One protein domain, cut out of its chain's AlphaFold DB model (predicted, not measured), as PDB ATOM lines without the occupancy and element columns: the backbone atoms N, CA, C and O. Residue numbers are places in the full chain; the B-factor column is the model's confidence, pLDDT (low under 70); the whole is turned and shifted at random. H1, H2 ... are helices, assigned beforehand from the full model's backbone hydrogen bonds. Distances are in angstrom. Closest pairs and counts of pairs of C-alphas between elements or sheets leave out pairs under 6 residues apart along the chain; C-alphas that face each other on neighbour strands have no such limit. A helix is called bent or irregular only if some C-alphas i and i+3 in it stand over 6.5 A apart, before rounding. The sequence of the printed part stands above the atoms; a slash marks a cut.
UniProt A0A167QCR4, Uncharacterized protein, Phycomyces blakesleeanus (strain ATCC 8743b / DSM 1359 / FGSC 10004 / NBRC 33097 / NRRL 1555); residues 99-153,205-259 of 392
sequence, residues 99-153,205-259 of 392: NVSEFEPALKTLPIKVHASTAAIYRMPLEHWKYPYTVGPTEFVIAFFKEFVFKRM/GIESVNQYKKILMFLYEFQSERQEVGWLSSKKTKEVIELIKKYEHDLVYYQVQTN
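Overview. This is residues 99 to 153 and 205 to 259 of the 392 residues of an uncharacterized protein of Phycomyces blakesleeanus (strain ATCC 8743b / DSM 1359 / FGSC 10004 / NBRC 33097 / NRRL 1555) (UniProt A0A167QCR4). Three helices, H3, H4 and H5, are loosely set with their long axes roughly in line, and a helical hairpin of H1 and H2 crosses H4. H5 is shifted lengthwise against H4, and its last residues, 253 to 258, stick out with residue 259 at one end of the elongated outline. The printed part has 110 residues, with five named helices in the order H1 H2 H3 H4 H5 and no named strand, and its class is all helix. It is compact, with a radius of gyration of the C-alphas of 14.6 A and spans of 46 by 30 by 22 A.

Arrangement. H1, residues 99 to 113, and H2, residues 116 to 127, form a helical hairpin over a tight link. They only just touch, with 3 pairs of C-alphas within 8 A, the closest being those of Pro 111 and Ala 119 at 5.3 A; they run opposite ways at a shallow tilt of 15 degrees. H3, residues 138 to 149, is apart from both H1 and H2. H4, residues 206 to 226, touches H2 with its residues 211 to 215 alone; the closest C-alphas are those of Tyr 122 and Ile 215, 6.3 A apart, and the two are about perpendicular at 89 degrees. H1 and H4 are close but not clearly touching, with the closest C-alphas, those of Ala 106 and Phe 222, 7.0 A apart. H3, H4 and H5, residues 238 to 258, form an up and down bundle, each helix running against the one before it in the chain. H3 and H5 touch with residues 138 to 142 and 239 to 243 alone, at a shallow tilt of 21 degrees; their closest C-alphas are those of Ile 142 and Val 240, 6.2 A apart. H4 is close but not clearly touching to H3, at a steep tilt of 38 degrees with C-alphas 149 and 209 the closest at 6.9 A, and to H5, at a shallow tilt of 18 degrees with C-alphas 206 and 248 the closest at 6.3 A. In H3 and H5 every O i to N i+4 pair is within hydrogen-bond range, against 6 of 11 in H1, 6 of 8 in H2 and 16 of 17 in H4.

Along the chain. H1 begins at C-alpha 99, (-16.973, 8.981, 21.483), and measures 21.1 A from first to last C-alpha; it is only just irregular, with C-alphas 108 and 111 6.8 A apart. H2 measures 16.2 A and H3 15.3 A. H4 measures 30.8 A from C-alpha 206, (-18.813, -11.375, 41.743). H5 measures 29.9 A and ends at C-alpha 258, (-31.503, -22.971, 43.169).

Size, cuts and confidence. The two C-alphas farthest apart, those of Glu 228 and Asn 259, are 49.4 A apart. Residues 154 to 204 are not printed, and C-alphas 153 and 205 are 9.6 A apart across this cut. The link from H4 to H5 is long, with 11 residues. The mean pLDDT of the printed part is 78.3; 25 residues are under 70, among them residues 130 to 135 and 253 to 259.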
ATOM      1  N   ASN A  99     -17.862   9.572  20.462       53.72
ATOM      2  CA  ASN A  99     -16.973   8.981  21.483       53.72
ATOM      3  C   ASN A  99     -16.262   7.670  21.097       53.72
ATOM      4  O   ASN A  99     -15.599   7.059  21.936       53.72
ATOM      5  N   VAL A 100     -16.352   7.224  19.840       58.31
ATOM      6  CA  VAL A 100     -15.547   6.078  19.359       58.31
ATOM      7  C   VAL A 100     -14.051   6.437  19.321       58.31
ATOM      8  O   VAL A 100     -13.199   5.568  19.505       58.31
ATOM      9  N   SER A 101     -13.724   7.723  19.160       64.44
ATOM     10  CA  SER A 101     -12.352   8.224  19.037       64.44
ATOM     11  C   SER A 101     -11.512   8.095  20.316       64.44
ATOM     12  O   SER A 101     -10.295   7.960  20.212       64.44
ATOM     13  N   GLU A 102     -12.118   8.084  21.511       71.62
ATOM     14  CA  GLU A 102     -11.391   7.985  22.793       71.62
ATOM     15  C   GLU A 102     -11.140   6.545  23.257       71.62
ATOM     16  O   GLU A 102     -10.226   6.289  24.047       71.62
ATOM     17  N   PHE A 103     -11.913   5.591  22.737       74.44
ATOM     18  CA  PHE A 103     -11.825   4.191  23.139       74.44
ATOM     19  C   PHE A 103     -10.491   3.556  22.755       74.44
ATOM     20  O   PHE A 103      -9.838   2.889  23.558       74.44
ATOM     21  N   GLU A 104     -10.063   3.781  21.519       81.94
ATOM     22  CA  GLU A 104      -8.835   3.187  21.023       81.94
ATOM     23  C   GLU A 104      -7.573   3.743  21.714       81.94
ATOM     24  O   GLU A 104      -6.702   2.951  22.087       81.94
ATOM     25  N   PRO A 105      -7.474   5.056  21.999       84.94
ATOM     26  CA  PRO A 105      -6.467   5.597  22.906       84.94
ATOM     27  C   PRO A 105      -6.477   4.957  24.298       84.94
ATOM     28  O   PRO A 105      -5.400   4.641  24.812       84.94
ATOM     29  N   ALA A 106      -7.654   4.740  24.900       82.12
ATOM     30  CA  ALA A 106      -7.776   4.116  26.219       82.12
ATOM     31  C   ALA A 106      -7.288   2.657  26.203       82.12
ATOM     32  O   ALA A 106      -6.525   2.244  27.077       82.12
ATOM     33  N   LEU A 107      -7.645   1.885  25.170       83.19
ATOM     34  CA  LEU A 107      -7.131   0.525  24.978       83.19
ATOM     35  C   LEU A 107      -5.614   0.495  24.757       83.19
ATOM     36  O   LEU A 107      -4.940  -0.380  25.298       83.19
ATOM     37  N   LYS A 108      -5.063   1.450  23.997       88.25
ATOM     38  CA  LYS A 108      -3.614   1.561  23.750       88.25
ATOM     39  C   LYS A 108      -2.830   1.951  25.006       88.25
ATOM     40  O   LYS A 108      -1.693   1.520  25.168       88.25
ATOM     41  N   THR A 109      -3.427   2.724  25.911       88.00
ATOM     42  CA  THR A 109      -2.794   3.130  27.183       88.00
ATOM     43  C   THR A 109      -3.000   2.139  28.323       88.00
ATOM     44  O   THR A 109      -2.215   2.138  29.269       88.00
ATOM     45  N   LEU A 110      -3.999   1.262  28.234       85.44
ATOM     46  CA  LEU A 110      -4.261   0.206  29.210       85.44
ATOM     47  C   LEU A 110      -2.999  -0.611  29.580       85.44
ATOM     48  O   LEU A 110      -2.660  -0.632  30.762       85.44
ATOM     49  N   PRO A 111      -2.239  -1.218  28.641       86.69
ATOM     50  CA  PRO A 111      -1.035  -1.987  28.982       86.69
ATOM     51  C   PRO A 111       0.127  -1.136  29.520       86.69
ATOM     52  O   PRO A 111       1.074  -1.693  30.064       86.69
ATOM     53  N   ILE A 112       0.070   0.192  29.374       89.12
ATOM     54  CA  ILE A 112       1.071   1.117  29.924       89.12
ATOM     55  C   ILE A 112       0.788   1.373  31.410       89.12
ATOM     56  O   ILE A 112       1.708   1.472  32.216       89.12
ATOM     57  N   LYS A 113      -0.493   1.476  31.780       84.56
ATOM     58  CA  LYS A 113      -0.928   1.811  33.142       84.56
ATOM     59  C   LYS A 113      -1.170   0.601  34.040       84.56
ATOM     60  O   LYS A 113      -1.118   0.732  35.260       84.56
ATOM     61  N   VAL A 114      -1.472  -0.565  33.470       82.31
ATOM     62  CA  VAL A 114      -1.704  -1.794  34.237       82.31
ATOM     63  C   VAL A 114      -0.832  -2.935  33.730       82.31
ATOM     64  O   VAL A 114      -0.462  -2.985  32.562       82.31
ATOM     65  N   HIS A 115      -0.539  -3.892  34.612       83.44
ATOM     66  CA  HIS A 115       0.217  -5.094  34.258       83.44
ATOM     67  C   HIS A 115      -0.421  -5.821  33.059       83.44
ATOM     68  O   HIS A 115      -1.646  -5.924  32.983       83.44
ATOM     69  N   ALA A 116       0.389  -6.386  32.158       80.25
ATOM     70  CA  ALA A 116      -0.074  -6.986  30.899       80.25
ATOM     71  C   ALA A 116      -1.194  -8.030  31.084       80.25
ATOM     72  O   ALA A 116      -2.181  -8.030  30.349       80.25
ATOM     73  N   SER A 117      -1.098  -8.869  32.121       75.06
ATOM     74  CA  SER A 117      -2.157  -9.836  32.458       75.06
ATOM     75  C   SER A 117      -3.483  -9.163  32.836       75.06
ATOM     76  O   SER A 117      -4.552  -9.648  32.483       75.06
ATOM     77  N   THR A 118      -3.426  -8.017  33.515       76.81
ATOM     78  CA  THR A 118      -4.608  -7.226  33.882       76.81
ATOM     79  C   THR A 118      -5.185  -6.513  32.663       76.81
ATOM     80  O   THR A 118      -6.400  -6.516  32.482       76.81
ATOM     81  N   ALA A 119      -4.331  -5.975  31.787       81.25
ATOM     82  CA  ALA A 119      -4.760  -5.375  30.526       81.25
ATOM     83  C   ALA A 119      -5.526  -6.384  29.654       81.25
ATOM     84  O   ALA A 119      -6.596  -6.059  29.147       81.25
ATOM     85  N   ALA A 120      -5.039  -7.625  29.543       81.50
ATOM     86  CA  ALA A 120      -5.726  -8.690  28.811       81.50
ATOM     87  C   ALA A 120      -7.115  -9.003  29.400       81.50
ATOM     88  O   ALA A 120      -8.096  -9.103  28.663       81.50
ATOM     89  N   ILE A 121      -7.218  -9.082  30.732       77.44
ATOM     90  CA  ILE A 121      -8.496  -9.294  31.432       77.44
ATOM     91  C   ILE A 121      -9.465  -8.133  31.179       77.44
ATOM     92  O   ILE A 121     -10.659  -8.361  31.013       77.44
ATOM     93  N   TYR A 122      -8.970  -6.896  31.149       78.25
ATOM     94  CA  TYR A 122      -9.790  -5.695  30.970       78.25
ATOM     95  C   TYR A 122     -10.203  -5.441  29.523       78.25
ATOM     96  O   TYR A 122     -11.280  -4.899  29.275       78.25
ATOM     97  N   ARG A 123      -9.389  -5.880  28.564       82.25
ATOM     98  CA  ARG A 123      -9.653  -5.726  27.135       82.25
ATOM     99  C   ARG A 123     -10.948  -6.409  26.711       82.25
ATOM    100  O   ARG A 123     -11.739  -5.814  25.993       82.25
ATOM    101  N   MET A 124     -11.220  -7.612  27.212       76.69
ATOM    102  CA  MET A 124     -12.398  -8.374  26.794       76.69
ATOM    103  C   MET A 124     -13.734  -7.706  27.205       76.69
ATOM    104  O   MET A 124     -14.601  -7.542  26.345       76.69
ATOM    105  N   PRO A 125     -13.946  -7.255  28.457       69.94
ATOM    106  CA  PRO A 125     -15.094  -6.425  28.824       69.94
ATOM    107  C   PRO A 125     -15.239  -5.150  27.991       69.94
ATOM    108  O   PRO A 125     -16.362  -4.797  27.640       69.94
ATOM    109  N   LEU A 126     -14.114  -4.492  27.689       74.06
ATOM    110  CA  LEU A 126     -14.055  -3.257  26.912       74.06
ATOM    111  C   LEU A 126     -14.448  -3.487  25.448       74.06
ATOM    112  O   LEU A 126     -15.280  -2.767  24.932       74.06
ATOM    113  N   GLU A 127     -13.956  -4.531  24.788       76.75
ATOM    114  CA  GLU A 127     -14.310  -4.833  23.389       76.75
ATOM    115  C   GLU A 127     -15.799  -5.169  23.202       76.75
ATOM    116  O   GLU A 127     -16.372  -4.931  22.141       76.75
ATOM    117  N   HIS A 128     -16.453  -5.697  24.238       71.25
ATOM    118  CA  HIS A 128     -17.888  -6.002  24.214       71.25
ATOM    119  C   HIS A 128     -18.765  -4.825  24.660       71.25
ATOM    120  O   HIS A 128     -19.990  -4.967  24.759       71.25
ATOM    121  N   TRP A 129     -18.159  -3.691  24.992       72.00
ATOM    122  CA  TRP A 129     -18.840  -2.551  25.568       72.00
ATOM    123  C   TRP A 129     -19.540  -1.747  24.467       72.00
ATOM    124  O   TRP A 129     -18.918  -1.079  23.649       72.00
ATOM    125  N   LYS A 130     -20.875  -1.834  24.431       67.00
ATOM    126  CA  LYS A 130     -21.720  -1.134  23.443       67.00
ATOM    127  C   LYS A 130     -22.204   0.248  23.894       67.00
ATOM    128  O   LYS A 130     -22.909   0.915  23.145       67.00
ATOM    129  N   TYR A 131     -21.886   0.655  25.120       64.00
ATOM    130  CA  TYR A 131     -22.298   1.948  25.658       64.00
ATOM    131  C   TYR A 131     -21.261   3.028  25.328       64.00
ATOM    132  O   TYR A 131     -20.074   2.720  25.244       64.00
ATOM    133  N   PRO A 132     -21.669   4.293  25.155       62.47
ATOM    134  CA  PRO A 132     -20.719   5.387  24.995       62.47
ATOM    135  C   PRO A 132     -19.728   5.413  26.169       62.47
ATOM    136  O   PRO A 132     -20.128   5.356  27.331       62.47
ATOM    137  N   TYR A 133     -18.431   5.459  25.857       61.34
ATOM    138  CA  TYR A 133     -17.320   5.273  26.803       61.34
ATOM    139  C   TYR A 133     -17.087   6.435  27.769       61.34
ATOM    140  O   TYR A 133     -16.023   6.535  28.365       61.34
ATOM    141  N   THR A 134     -18.051   7.324  27.956       59.59
ATOM    142  CA  THR A 134     -17.953   8.351  28.987       59.59
ATOM    143  C   THR A 134     -18.326   7.730  30.314       59.59
ATOM    144  O   THR A 134     -19.430   7.191  30.450       59.59
ATOM    145  N   VAL A 135     -17.457   7.850  31.316       65.56
ATOM    146  CA  VAL A 135     -17.868   7.679  32.712       65.56
ATOM    147  C   VAL A 135     -18.695   8.910  33.079       65.56
ATOM    148  O   VAL A 135     -18.241   9.823  33.756       65.56
ATOM    149  N   GLY A 136     -19.879   8.980  32.472       71.75
ATOM    150  CA  GLY A 136     -20.805  10.085  32.585       71.75
ATOM    151  C   GLY A 136     -21.455  10.116  33.966       71.75
ATOM    152  O   GLY A 136     -20.969   9.481  34.906       71.75
ATOM    153  N   PRO A 137     -22.581  10.831  34.091       80.31
ATOM    154  CA  PRO A 137     -23.372  10.862  35.312       80.31
ATOM    155  C   PRO A 137     -23.576   9.474  35.941       80.31
ATOM    156  O   PRO A 137     -23.641   8.450  35.249       80.31
ATOM    157  N   THR A 138     -23.670   9.438  37.272       83.00
ATOM    158  CA  THR A 138     -23.784   8.203  38.069       83.00
ATOM    159  C   THR A 138     -24.894   7.279  37.553       83.00
ATOM    160  O   THR A 138     -24.752   6.055  37.569       83.00
ATOM    161  N   GLU A 139     -25.973   7.854  37.036       85.38
ATOM    162  CA  GLU A 139     -27.134   7.177  36.471       85.38
ATOM    163  C   GLU A 139     -26.743   6.252  35.313       85.38
ATOM    164  O   GLU A 139     -27.234   5.125  35.236       85.38
ATOM    165  N   PHE A 140     -25.804   6.669  34.456       82.69
ATOM    166  CA  PHE A 140     -25.310   5.842  33.354       82.69
ATOM    167  C   PHE A 140     -24.462   4.678  33.853       82.69
ATOM    168  O   PHE A 140     -24.579   3.567  33.337       82.69
ATOM    169  N   VAL A 141     -23.651   4.894  34.892       84.94
ATOM    170  CA  VAL A 141     -22.867   3.821  35.523       84.94
ATOM    171  C   VAL A 141     -23.800   2.789  36.158       84.94
ATOM    172  O   VAL A 141     -23.613   1.582  35.996       84.94
ATOM    173  N   ILE A 142     -24.849   3.247  36.842       87.06
ATOM    174  CA  ILE A 142     -25.874   2.380  37.428       87.06
ATOM    175  C   ILE A 142     -26.626   1.604  36.342       87.06
ATOM    176  O   ILE A 142     -26.803   0.390  36.482       87.06
ATOM    177  N   ALA A 143     -27.053   2.277  35.270       86.50
ATOM    178  CA  ALA A 143     -27.729   1.648  34.138       86.50
ATOM    179  C   ALA A 143     -26.833   0.588  33.487       86.50
ATOM    180  O   ALA A 143     -27.274  -0.540  33.278       86.50
ATOM    181  N   PHE A 144     -25.548   0.888  33.291       85.69
ATOM    182  CA  PHE A 144     -24.568  -0.064  32.785       85.69
ATOM    183  C   PHE A 144     -24.504  -1.339  33.643       85.69
ATOM    184  O   PHE A 144     -24.608  -2.451  33.118       85.69
ATOM    185  N   PHE A 145     -24.408  -1.220  34.970       88.12
ATOM    186  CA  PHE A 145     -24.402  -2.406  35.830       88.12
ATOM    187  C   PHE A 145     -25.722  -3.185  35.760       88.12
ATOM    188  O   PHE A 145     -25.701  -4.404  35.587       88.12
ATOM    189  N   LYS A 146     -26.868  -2.500  35.850       89.19
ATOM    190  CA  LYS A 146     -28.194  -3.141  35.867       89.19
ATOM    191  C   LYS A 146     -28.567  -3.798  34.545       89.19
ATOM    192  O   LYS A 146     -29.155  -4.877  34.547       89.19
ATOM    193  N   GLU A 147     -28.291  -3.139  33.430       87.62
ATOM    194  CA  GLU A 147     -28.788  -3.548  32.118       87.62
ATOM    195  C   GLU A 147     -27.786  -4.391  31.346       87.62
ATOM    196  O   GLU A 147     -28.198  -5.250  30.569       87.62
ATOM    197  N   PHE A 148     -26.490  -4.193  31.585       85.00
ATOM    198  CA  PHE A 148     -25.445  -4.919  30.879       85.00
ATOM    199  C   PHE A 148     -24.767  -5.955  31.768       85.00
ATOM    200  O   PHE A 148     -24.845  -7.147  31.480       85.00
ATOM    201  N   VAL A 149     -24.128  -5.534  32.864       87.69
ATOM    202  CA  VAL A 149     -23.267  -6.429  33.661       87.69
ATOM    203  C   VAL A 149     -24.077  -7.531  34.343       87.69
ATOM    204  O   VAL A 149     -23.756  -8.708  34.195       87.69
ATOM    205  N   PHE A 150     -25.140  -7.174  35.065       89.12
ATOM    206  CA  PHE A 150     -25.917  -8.129  35.864       89.12
ATOM    207  C   PHE A 150     -26.840  -9.016  35.031       89.12
ATOM    208  O   PHE A 150     -27.136 -10.136  35.433       89.12
ATOM    209  N   LYS A 151     -27.273  -8.546  33.856       87.31
ATOM    210  CA  LYS A 151     -28.052  -9.365  32.915       87.31
ATOM    211  C   LYS A 151     -27.171 -10.301  32.085       87.31
ATOM    212  O   LYS A 151     -27.700 -11.168  31.385       87.31
ATOM    213  N   ARG A 152     -25.839 -10.157  32.143       84.12
ATOM    214  CA  ARG A 152     -24.922 -10.995  31.369       84.12
ATOM    215  C   ARG A 152     -24.895 -12.412  31.934       84.12
ATOM    216  O   ARG A 152     -24.565 -12.649  33.095       84.12
ATOM    217  N   MET A 153     -25.222 -13.357  31.064       85.00
ATOM    218  CA  MET A 153     -25.231 -14.790  31.344       85.00
ATOM    219  C   MET A 153     -24.107 -15.448  30.553       85.00
ATOM    220  O   MET A 153     -23.922 -15.147  29.374       85.00
ATOM    221  N   GLY A 205     -20.263 -13.993  37.825       84.50
ATOM    222  CA  GLY A 205     -19.688 -14.089  39.166       84.50
ATOM    223  C   GLY A 205     -19.237 -12.734  39.719       84.50
ATOM    224  O   GLY A 205     -18.870 -11.838  38.959       84.50
ATOM    225  N   ILE A 206     -19.200 -12.615  41.049       83.62
ATOM    226  CA  ILE A 206     -18.813 -11.375  41.743       83.62
ATOM    227  C   ILE A 206     -17.419 -10.870  41.341       83.62
ATOM    228  O   ILE A 206     -17.219  -9.670  41.184       83.62
ATOM    229  N   GLU A 207     -16.476 -11.777  41.081       82.75
ATOM    230  CA  GLU A 207     -15.121 -11.400  40.667       82.75
ATOM    231  C   GLU A 207     -15.117 -10.686  39.314       82.75
ATOM    232  O   GLU A 207     -14.487  -9.646  39.146       82.75
ATOM    233  N   SER A 208     -15.897 -11.183  38.355       84.12
ATOM    234  CA  SER A 208     -16.036 -10.525  37.061       84.12
ATOM    235  C   SER A 208     -16.767  -9.189  37.186       84.12
ATOM    236  O   SER A 208     -16.351  -8.220  36.561       84.12
ATOM    237  N   VAL A 209     -17.801  -9.082  38.032       85.69
ATOM    238  CA  VAL A 209     -18.450  -7.789  38.343       85.69
ATOM    239  C   VAL A 209     -17.430  -6.785  38.898       85.69
ATOM    240  O   VAL A 209     -17.400  -5.627  38.476       85.69
ATOM    241  N   ASN A 210     -16.543  -7.233  39.788       85.44
ATOM    242  CA  ASN A 210     -15.459  -6.409  40.318       85.44
ATOM    243  C   ASN A 210     -14.446  -6.005  39.238       85.44
ATOM    244  O   ASN A 210     -13.928  -4.890  39.291       85.44
ATOM    245  N   GLN A 211     -14.189  -6.849  38.234       84.88
ATOM    246  CA  GLN A 211     -13.371  -6.470  37.076       84.88
ATOM    247  C   GLN A 211     -14.024  -5.331  36.280       84.88
ATOM    248  O   GLN A 211     -13.354  -4.335  36.020       84.88
ATOM    249  N   TYR A 212     -15.332  -5.396  35.991       85.62
ATOM    250  CA  TYR A 212     -16.051  -4.284  35.344       85.62
ATOM    251  C   TYR A 212     -15.958  -2.984  36.150       85.62
ATOM    252  O   TYR A 212     -15.727  -1.917  35.583       85.62
ATOM    253  N   LYS A 213     -16.072  -3.067  37.481       87.50
ATOM    254  CA  LYS A 213     -15.887  -1.909  38.367       87.50
ATOM    255  C   LYS A 213     -14.488  -1.300  38.235       87.50
ATOM    256  O   LYS A 213     -14.367  -0.082  38.138       87.50
ATOM    257  N   LYS A 214     -13.437  -2.125  38.224       86.94
ATOM    258  CA  LYS A 214     -12.051  -1.647  38.077       86.94
ATOM    259  C   LYS A 214     -11.821  -0.981  36.716       86.94
ATOM    260  O   LYS A 214     -11.153   0.043  36.658       86.94
ATOM    261  N   ILE A 215     -12.412  -1.520  35.651       85.06
ATOM    262  CA  ILE A 215     -12.336  -0.947  34.299       85.06
ATOM    263  C   ILE A 215     -13.014   0.421  34.237       85.06
ATOM    264  O   ILE A 215     -12.441   1.363  33.704       85.06
ATOM    265  N   LEU A 216     -14.201   0.554  34.831       84.56
ATOM    266  CA  LEU A 216     -14.894   1.841  34.929       84.56
ATOM    267  C   LEU A 216     -14.074   2.887  35.679       84.56
ATOM    268  O   LEU A 216     -14.027   4.044  35.271       84.56
ATOM    269  N   MET A 217     -13.417   2.484  36.767       84.50
ATOM    270  CA  MET A 217     -12.518   3.373  37.498       84.50
ATOM    271  C   MET A 217     -11.318   3.796  36.643       84.50
ATOM    272  O   MET A 217     -10.977   4.973  36.634       84.50
ATOM    273  N   PHE A 218     -10.721   2.863  35.901       84.81
ATOM    274  CA  PHE A 218      -9.616   3.158  34.990       84.81
ATOM    275  C   PHE A 218     -10.021   4.150  33.891       84.81
ATOM    276  O   PHE A 218      -9.306   5.117  33.645       84.81
ATOM    277  N   LEU A 219     -11.173   3.932  33.251       82.62
ATOM    278  CA  LEU A 219     -11.689   4.828  32.213       82.62
ATOM    279  C   LEU A 219     -11.954   6.231  32.762       82.62
ATOM    280  O   LEU A 219     -11.645   7.212  32.094       82.62
ATOM    281  N   TYR A 220     -12.472   6.322  33.988       82.75
ATOM    282  CA  TYR A 220     -12.707   7.602  34.652       82.75
ATOM    283  C   TYR A 220     -11.394   8.350  34.871       82.75
ATOM    284  O   TYR A 220     -11.290   9.519  34.517       82.75
ATOM    285  N   GLU A 221     -10.383   7.672  35.424       84.25
ATOM    286  CA  GLU A 221      -9.057   8.258  35.647       84.25
ATOM    287  C   GLU A 221      -8.439   8.715  34.315       84.25
ATOM    288  O   GLU A 221      -7.986   9.852  34.200       84.25
ATOM    289  N   PHE A 222      -8.521   7.883  33.270       84.06
ATOM    290  CA  PHE A 222      -8.046   8.216  31.927       84.06
ATOM    291  C   PHE A 222      -8.732   9.452  31.323       84.06
ATOM    292  O   PHE A 222      -8.052  10.295  30.741       84.06
ATOM    293  N   GLN A 223     -10.053   9.582  31.474       81.50
ATOM    294  CA  GLN A 223     -10.800  10.752  31.001       81.50
ATOM    295  C   GLN A 223     -10.485  11.999  31.822       81.50
ATOM    296  O   GLN A 223     -10.255  13.057  31.246       81.50
ATOM    297  N   SER A 224     -10.394  11.868  33.147       81.56
ATOM    298  CA  SER A 224     -10.084  12.991  34.040       81.56
ATOM    299  C   SER A 224      -8.694  13.592  33.812       81.56
ATOM    300  O   SER A 224      -8.490  14.772  34.054       81.56
ATOM    301  N   GLU A 225      -7.732  12.799  33.331       84.50
ATOM    302  CA  GLU A 225      -6.395  13.296  32.980       84.50
ATOM    303  C   GLU A 225      -6.371  14.065  31.653       84.50
ATOM    304  O   GLU A 225      -5.459  14.856  31.418       84.50
ATOM    305  N   ARG A 226      -7.331  13.808  30.756       80.38
ATOM    306  CA  ARG A 226      -7.361  14.361  29.391       80.38
ATOM    307  C   ARG A 226      -8.393  15.466  29.193       80.38
ATOM    308  O   ARG A 226      -8.306  16.195  28.210       80.38
ATOM    309  N   GLN A 227      -9.361  15.573  30.092       67.25
ATOM    310  CA  GLN A 227     -10.452  16.538  30.045       67.25
ATOM    311  C   GLN A 227     -10.677  17.132  31.448       67.25
ATOM    312  O   GLN A 227     -10.549  16.423  32.447       67.25
ATOM    313  N   GLU A 228     -11.105  18.398  31.539       58.38
ATOM    314  CA  GLU A 228     -11.687  18.991  32.761       58.38
ATOM    315  C   GLU A 228     -13.091  18.410  33.019       58.38
ATOM    316  O   GLU A 228     -14.116  19.091  32.966       58.38
ATOM    317  N   VAL A 229     -13.175  17.100  33.238       61.72
ATOM    318  CA  VAL A 229     -14.454  16.444  33.504       61.72
ATOM    319  C   VAL A 229     -14.889  16.773  34.931       61.72
ATOM    320  O   VAL A 229     -14.339  16.245  35.892       61.72
ATOM    321  N   GLY A 230     -15.913  17.616  35.076       65.44
ATOM    322  CA  GLY A 230     -16.489  17.998  36.374       65.44
ATOM    323  C   GLY A 230     -17.332  16.918  37.071       65.44
ATOM    324  O   GLY A 230     -17.962  17.195  38.091       65.44
ATOM    325  N   TRP A 231     -17.400  15.696  36.534       71.38
ATOM    326  CA  TRP A 231     -18.209  14.620  37.112       71.38
ATOM    327  C   TRP A 231     -17.526  13.998  38.329       71.38
ATOM    328  O   TRP A 231     -16.312  13.840  38.378       71.38
ATOM    329  N   LEU A 232     -18.322  13.603  39.324       67.31
ATOM    330  CA  LEU A 232     -17.813  12.917  40.508       67.31
ATOM    331  C   LEU A 232     -17.317  11.511  40.155       67.31
ATOM    332  O   LEU A 232     -17.987  10.748  39.461       67.31
ATOM    333  N   SER A 233     -16.170  11.135  40.719       70.25
ATOM    334  CA  SER A 233     -15.615   9.793  40.555       70.25
ATOM    335  C   SER A 233     -16.589   8.710  41.008       70.25
ATOM    336  O   SER A 233     -16.965   8.638  42.183       70.25
ATOM    337  N   SER A 234     -16.878   7.781  40.095       66.06
ATOM    338  CA  SER A 234     -17.676   6.572  40.344       66.06
ATOM    339  C   SER A 234     -17.137   5.710  41.496       66.06
ATOM    340  O   SER A 234     -17.873   4.929  42.099       66.06
ATOM    341  N   LYS A 235     -15.858   5.884  41.870       65.62
ATOM    342  CA  LYS A 235     -15.218   5.231  43.024       65.62
ATOM    343  C   LYS A 235     -15.883   5.595  44.356       65.62
ATOM    344  O   LYS A 235     -15.849   4.786  45.283       65.62
ATOM    345  N   LYS A 236     -16.462   6.797  44.461       67.38
ATOM    346  CA  LYS A 236     -17.071   7.327  45.691       67.38
ATOM    347  C   LYS A 236     -18.597   7.289  45.684       67.38
ATOM    348  O   LYS A 236     -19.200   7.611  46.706       67.38
ATOM    349  N   THR A 237     -19.235   6.873  44.590       79.38
ATOM    350  CA  THR A 237     -20.694   6.863  44.547       79.38
ATOM    351  C   THR A 237     -21.239   5.725  45.401       79.38
ATOM    352  O   THR A 237     -21.165   4.546  45.044       79.38
ATOM    353  N   LYS A 238     -21.809   6.093  46.551       86.50
ATOM    354  CA  LYS A 238     -22.446   5.178  47.504       86.50
ATOM    355  C   LYS A 238     -23.458   4.253  46.819       86.50
ATOM    356  O   LYS A 238     -23.479   3.059  47.105       86.50
ATOM    357  N   GLU A 239     -24.195   4.773  45.841       87.38
ATOM    358  CA  GLU A 239     -25.224   4.040  45.099       87.38
ATOM    359  C   GLU A 239     -24.670   2.865  44.286       87.38
ATOM    360  O   GLU A 239     -25.230   1.771  44.322       87.38
ATOM    361  N   VAL A 240     -23.537   3.036  43.592       84.19
ATOM    362  CA  VAL A 240     -22.912   1.952  42.810       84.19
ATOM    363  C   VAL A 240     -22.379   0.861  43.743       84.19
ATOM    364  O   VAL A 240     -22.495  -0.330  43.453       84.19
ATOM    365  N   ILE A 241     -21.822   1.251  44.892       86.31
ATOM    366  CA  ILE A 241     -21.338   0.308  45.906       86.31
ATOM    367  C   ILE A 241     -22.503  -0.499  46.490       86.31
ATOM    368  O   ILE A 241     -22.403  -1.721  46.593       86.31
ATOM    369  N   GLU A 242     -23.598   0.162  46.862       91.56
ATOM    370  CA  GLU A 242     -24.806  -0.493  47.376       91.56
ATOM    371  C   GLU A 242     -25.443  -1.410  46.332       91.56
ATOM    372  O   GLU A 242     -25.845  -2.527  46.659       91.56
ATOM    373  N   LEU A 243     -25.452  -0.994  45.066       90.69
ATOM    374  CA  LEU A 243     -25.950  -1.791  43.954       90.69
ATOM    375  C   LEU A 243     -25.152  -3.094  43.767       90.69
ATOM    376  O   LEU A 243     -25.752  -4.159  43.624       90.69
ATOM    377  N   ILE A 244     -23.816  -3.034  43.795       87.75
ATOM    378  CA  ILE A 244     -22.960  -4.227  43.675       87.75
ATOM    379  C   ILE A 244     -23.130  -5.144  44.893       87.75
ATOM    380  O   ILE A 244     -23.260  -6.352  44.719       87.75
ATOM    381  N   LYS A 245     -23.198  -4.588  46.111       90.12
ATOM    382  CA  LYS A 245     -23.462  -5.368  47.335       90.12
ATOM    383  C   LYS A 245     -24.814  -6.075  47.284       90.12
ATOM    384  O   LYS A 245     -24.918  -7.230  47.688       90.12
ATOM    385  N   LYS A 246     -25.845  -5.397  46.771       91.75
ATOM    386  CA  LYS A 246     -27.166  -5.994  46.570       91.75
ATOM    387  C   LYS A 246     -27.092  -7.158  45.582       91.75
ATOM    388  O   LYS A 246     -27.592  -8.231  45.888       91.75
ATOM    389  N   TYR A 247     -26.410  -6.978  44.450       87.69
ATOM    390  CA  TYR A 247     -26.210  -8.059  43.484       87.69
ATOM    391  C   TYR A 247     -25.438  -9.246  44.080       87.69
ATOM    392  O   TYR A 247     -25.802 -10.392  43.842       87.69
ATOM    393  N   GLU A 248     -24.394  -8.995  44.874       84.31
ATOM    394  CA  GLU A 248     -23.644 -10.045  45.572       84.31
ATOM    395  C   GLU A 248     -24.547 -10.855  46.507       84.31
ATOM    396  O   GLU A 248     -24.558 -12.085  46.454       84.31
ATOM    397  N   HIS A 249     -25.346 -10.160  47.316       83.19
ATOM    398  CA  HIS A 249     -26.327 -10.774  48.198       83.19
ATOM    399  C   HIS A 249     -27.348 -11.606  47.409       83.19
ATOM    400  O   HIS A 249     -27.554 -12.779  47.715       83.19
ATOM    401  N   ASP A 250     -27.928 -11.043  46.347       84.19
ATOM    402  CA  ASP A 250     -28.910 -11.722  45.497       84.19
ATOM    403  C   ASP A 250     -28.302 -12.947  44.796       84.19
ATOM    404  O   ASP A 250     -28.947 -13.989  44.704       84.19
ATOM    405  N   LEU A 251     -27.039 -12.877  44.364       79.12
ATOM    406  CA  LEU A 251     -26.320 -13.999  43.760       79.12
ATOM    407  C   LEU A 251     -26.098 -15.134  44.769       79.12
ATOM    408  O   LEU A 251     -26.262 -16.305  44.418       79.12
ATOM    409  N   VAL A 252     -25.735 -14.804  46.012       70.69
ATOM    410  CA  VAL A 252     -25.591 -15.782  47.101       70.69
ATOM    411  C   VAL A 252     -26.939 -16.435  47.398       70.69
ATOM    412  O   VAL A 252     -27.023 -17.661  47.409       70.69
ATOM    413  N   TYR A 253     -28.006 -15.649  47.551       69.06
ATOM    414  CA  TYR A 253     -29.348 -16.177  47.803       69.06
ATOM    415  C   TYR A 253     -29.874 -17.027  46.646       69.06
ATOM    416  O   TYR A 253     -30.362 -18.130  46.882       69.06
ATOM    417  N   TYR A 254     -29.706 -16.582  45.399       66.75
ATOM    418  CA  TYR A 254     -30.098 -17.343  44.214       66.75
ATOM    419  C   TYR A 254     -29.341 -18.670  44.135       66.75
ATOM    420  O   TYR A 254     -29.939 -19.712  43.876       66.75
ATOM    421  N   GLN A 255     -28.033 -18.676  44.421       63.03
ATOM    422  CA  GLN A 255     -27.251 -19.913  44.494       63.03
ATOM    423  C   GLN A 255     -27.673 -20.831  45.646       63.03
ATOM    424  O   GLN A 255     -27.553 -22.048  45.507       63.03
ATOM    425  N   VAL A 256     -28.110 -20.286  46.779       54.81
ATOM    426  CA  VAL A 256     -28.606 -21.073  47.917       54.81
ATOM    427  C   VAL A 256     -29.985 -21.667  47.611       54.81
ATOM    428  O   VAL A 256     -30.201 -22.839  47.898       54.81
ATOM    429  N   GLN A 257     -30.882 -20.912  46.969       54.50
ATOM    430  CA  GLN A 257     -32.230 -21.364  46.600       54.50
ATOM    431  C   GLN A 257     -32.247 -22.365  45.440       54.50
ATOM    432  O   GLN A 257     -32.991 -23.338  45.482       54.50
ATOM    433  N   THR A 258     -31.453 -22.137  44.389       54.06
ATOM    434  CA  THR A 258     -31.503 -22.971  43.169       54.06
ATOM    435  C   THR A 258     -30.755 -24.292  43.289       54.06
ATOM    436  O   THR A 258     -31.014 -25.219  42.525       54.06
ATOM    437  N   ASN A 259     -29.844 -24.411  44.253       50.78
ATOM    438  CA  ASN A 259     -29.200 -25.680  44.549       50.78
ATOM    439  C   ASN A 259     -30.007 -26.394  45.637       50.78
ATOM    440  O   ASN A 259     -29.861 -26.094  46.820       50.78
TER     441      ASN A 259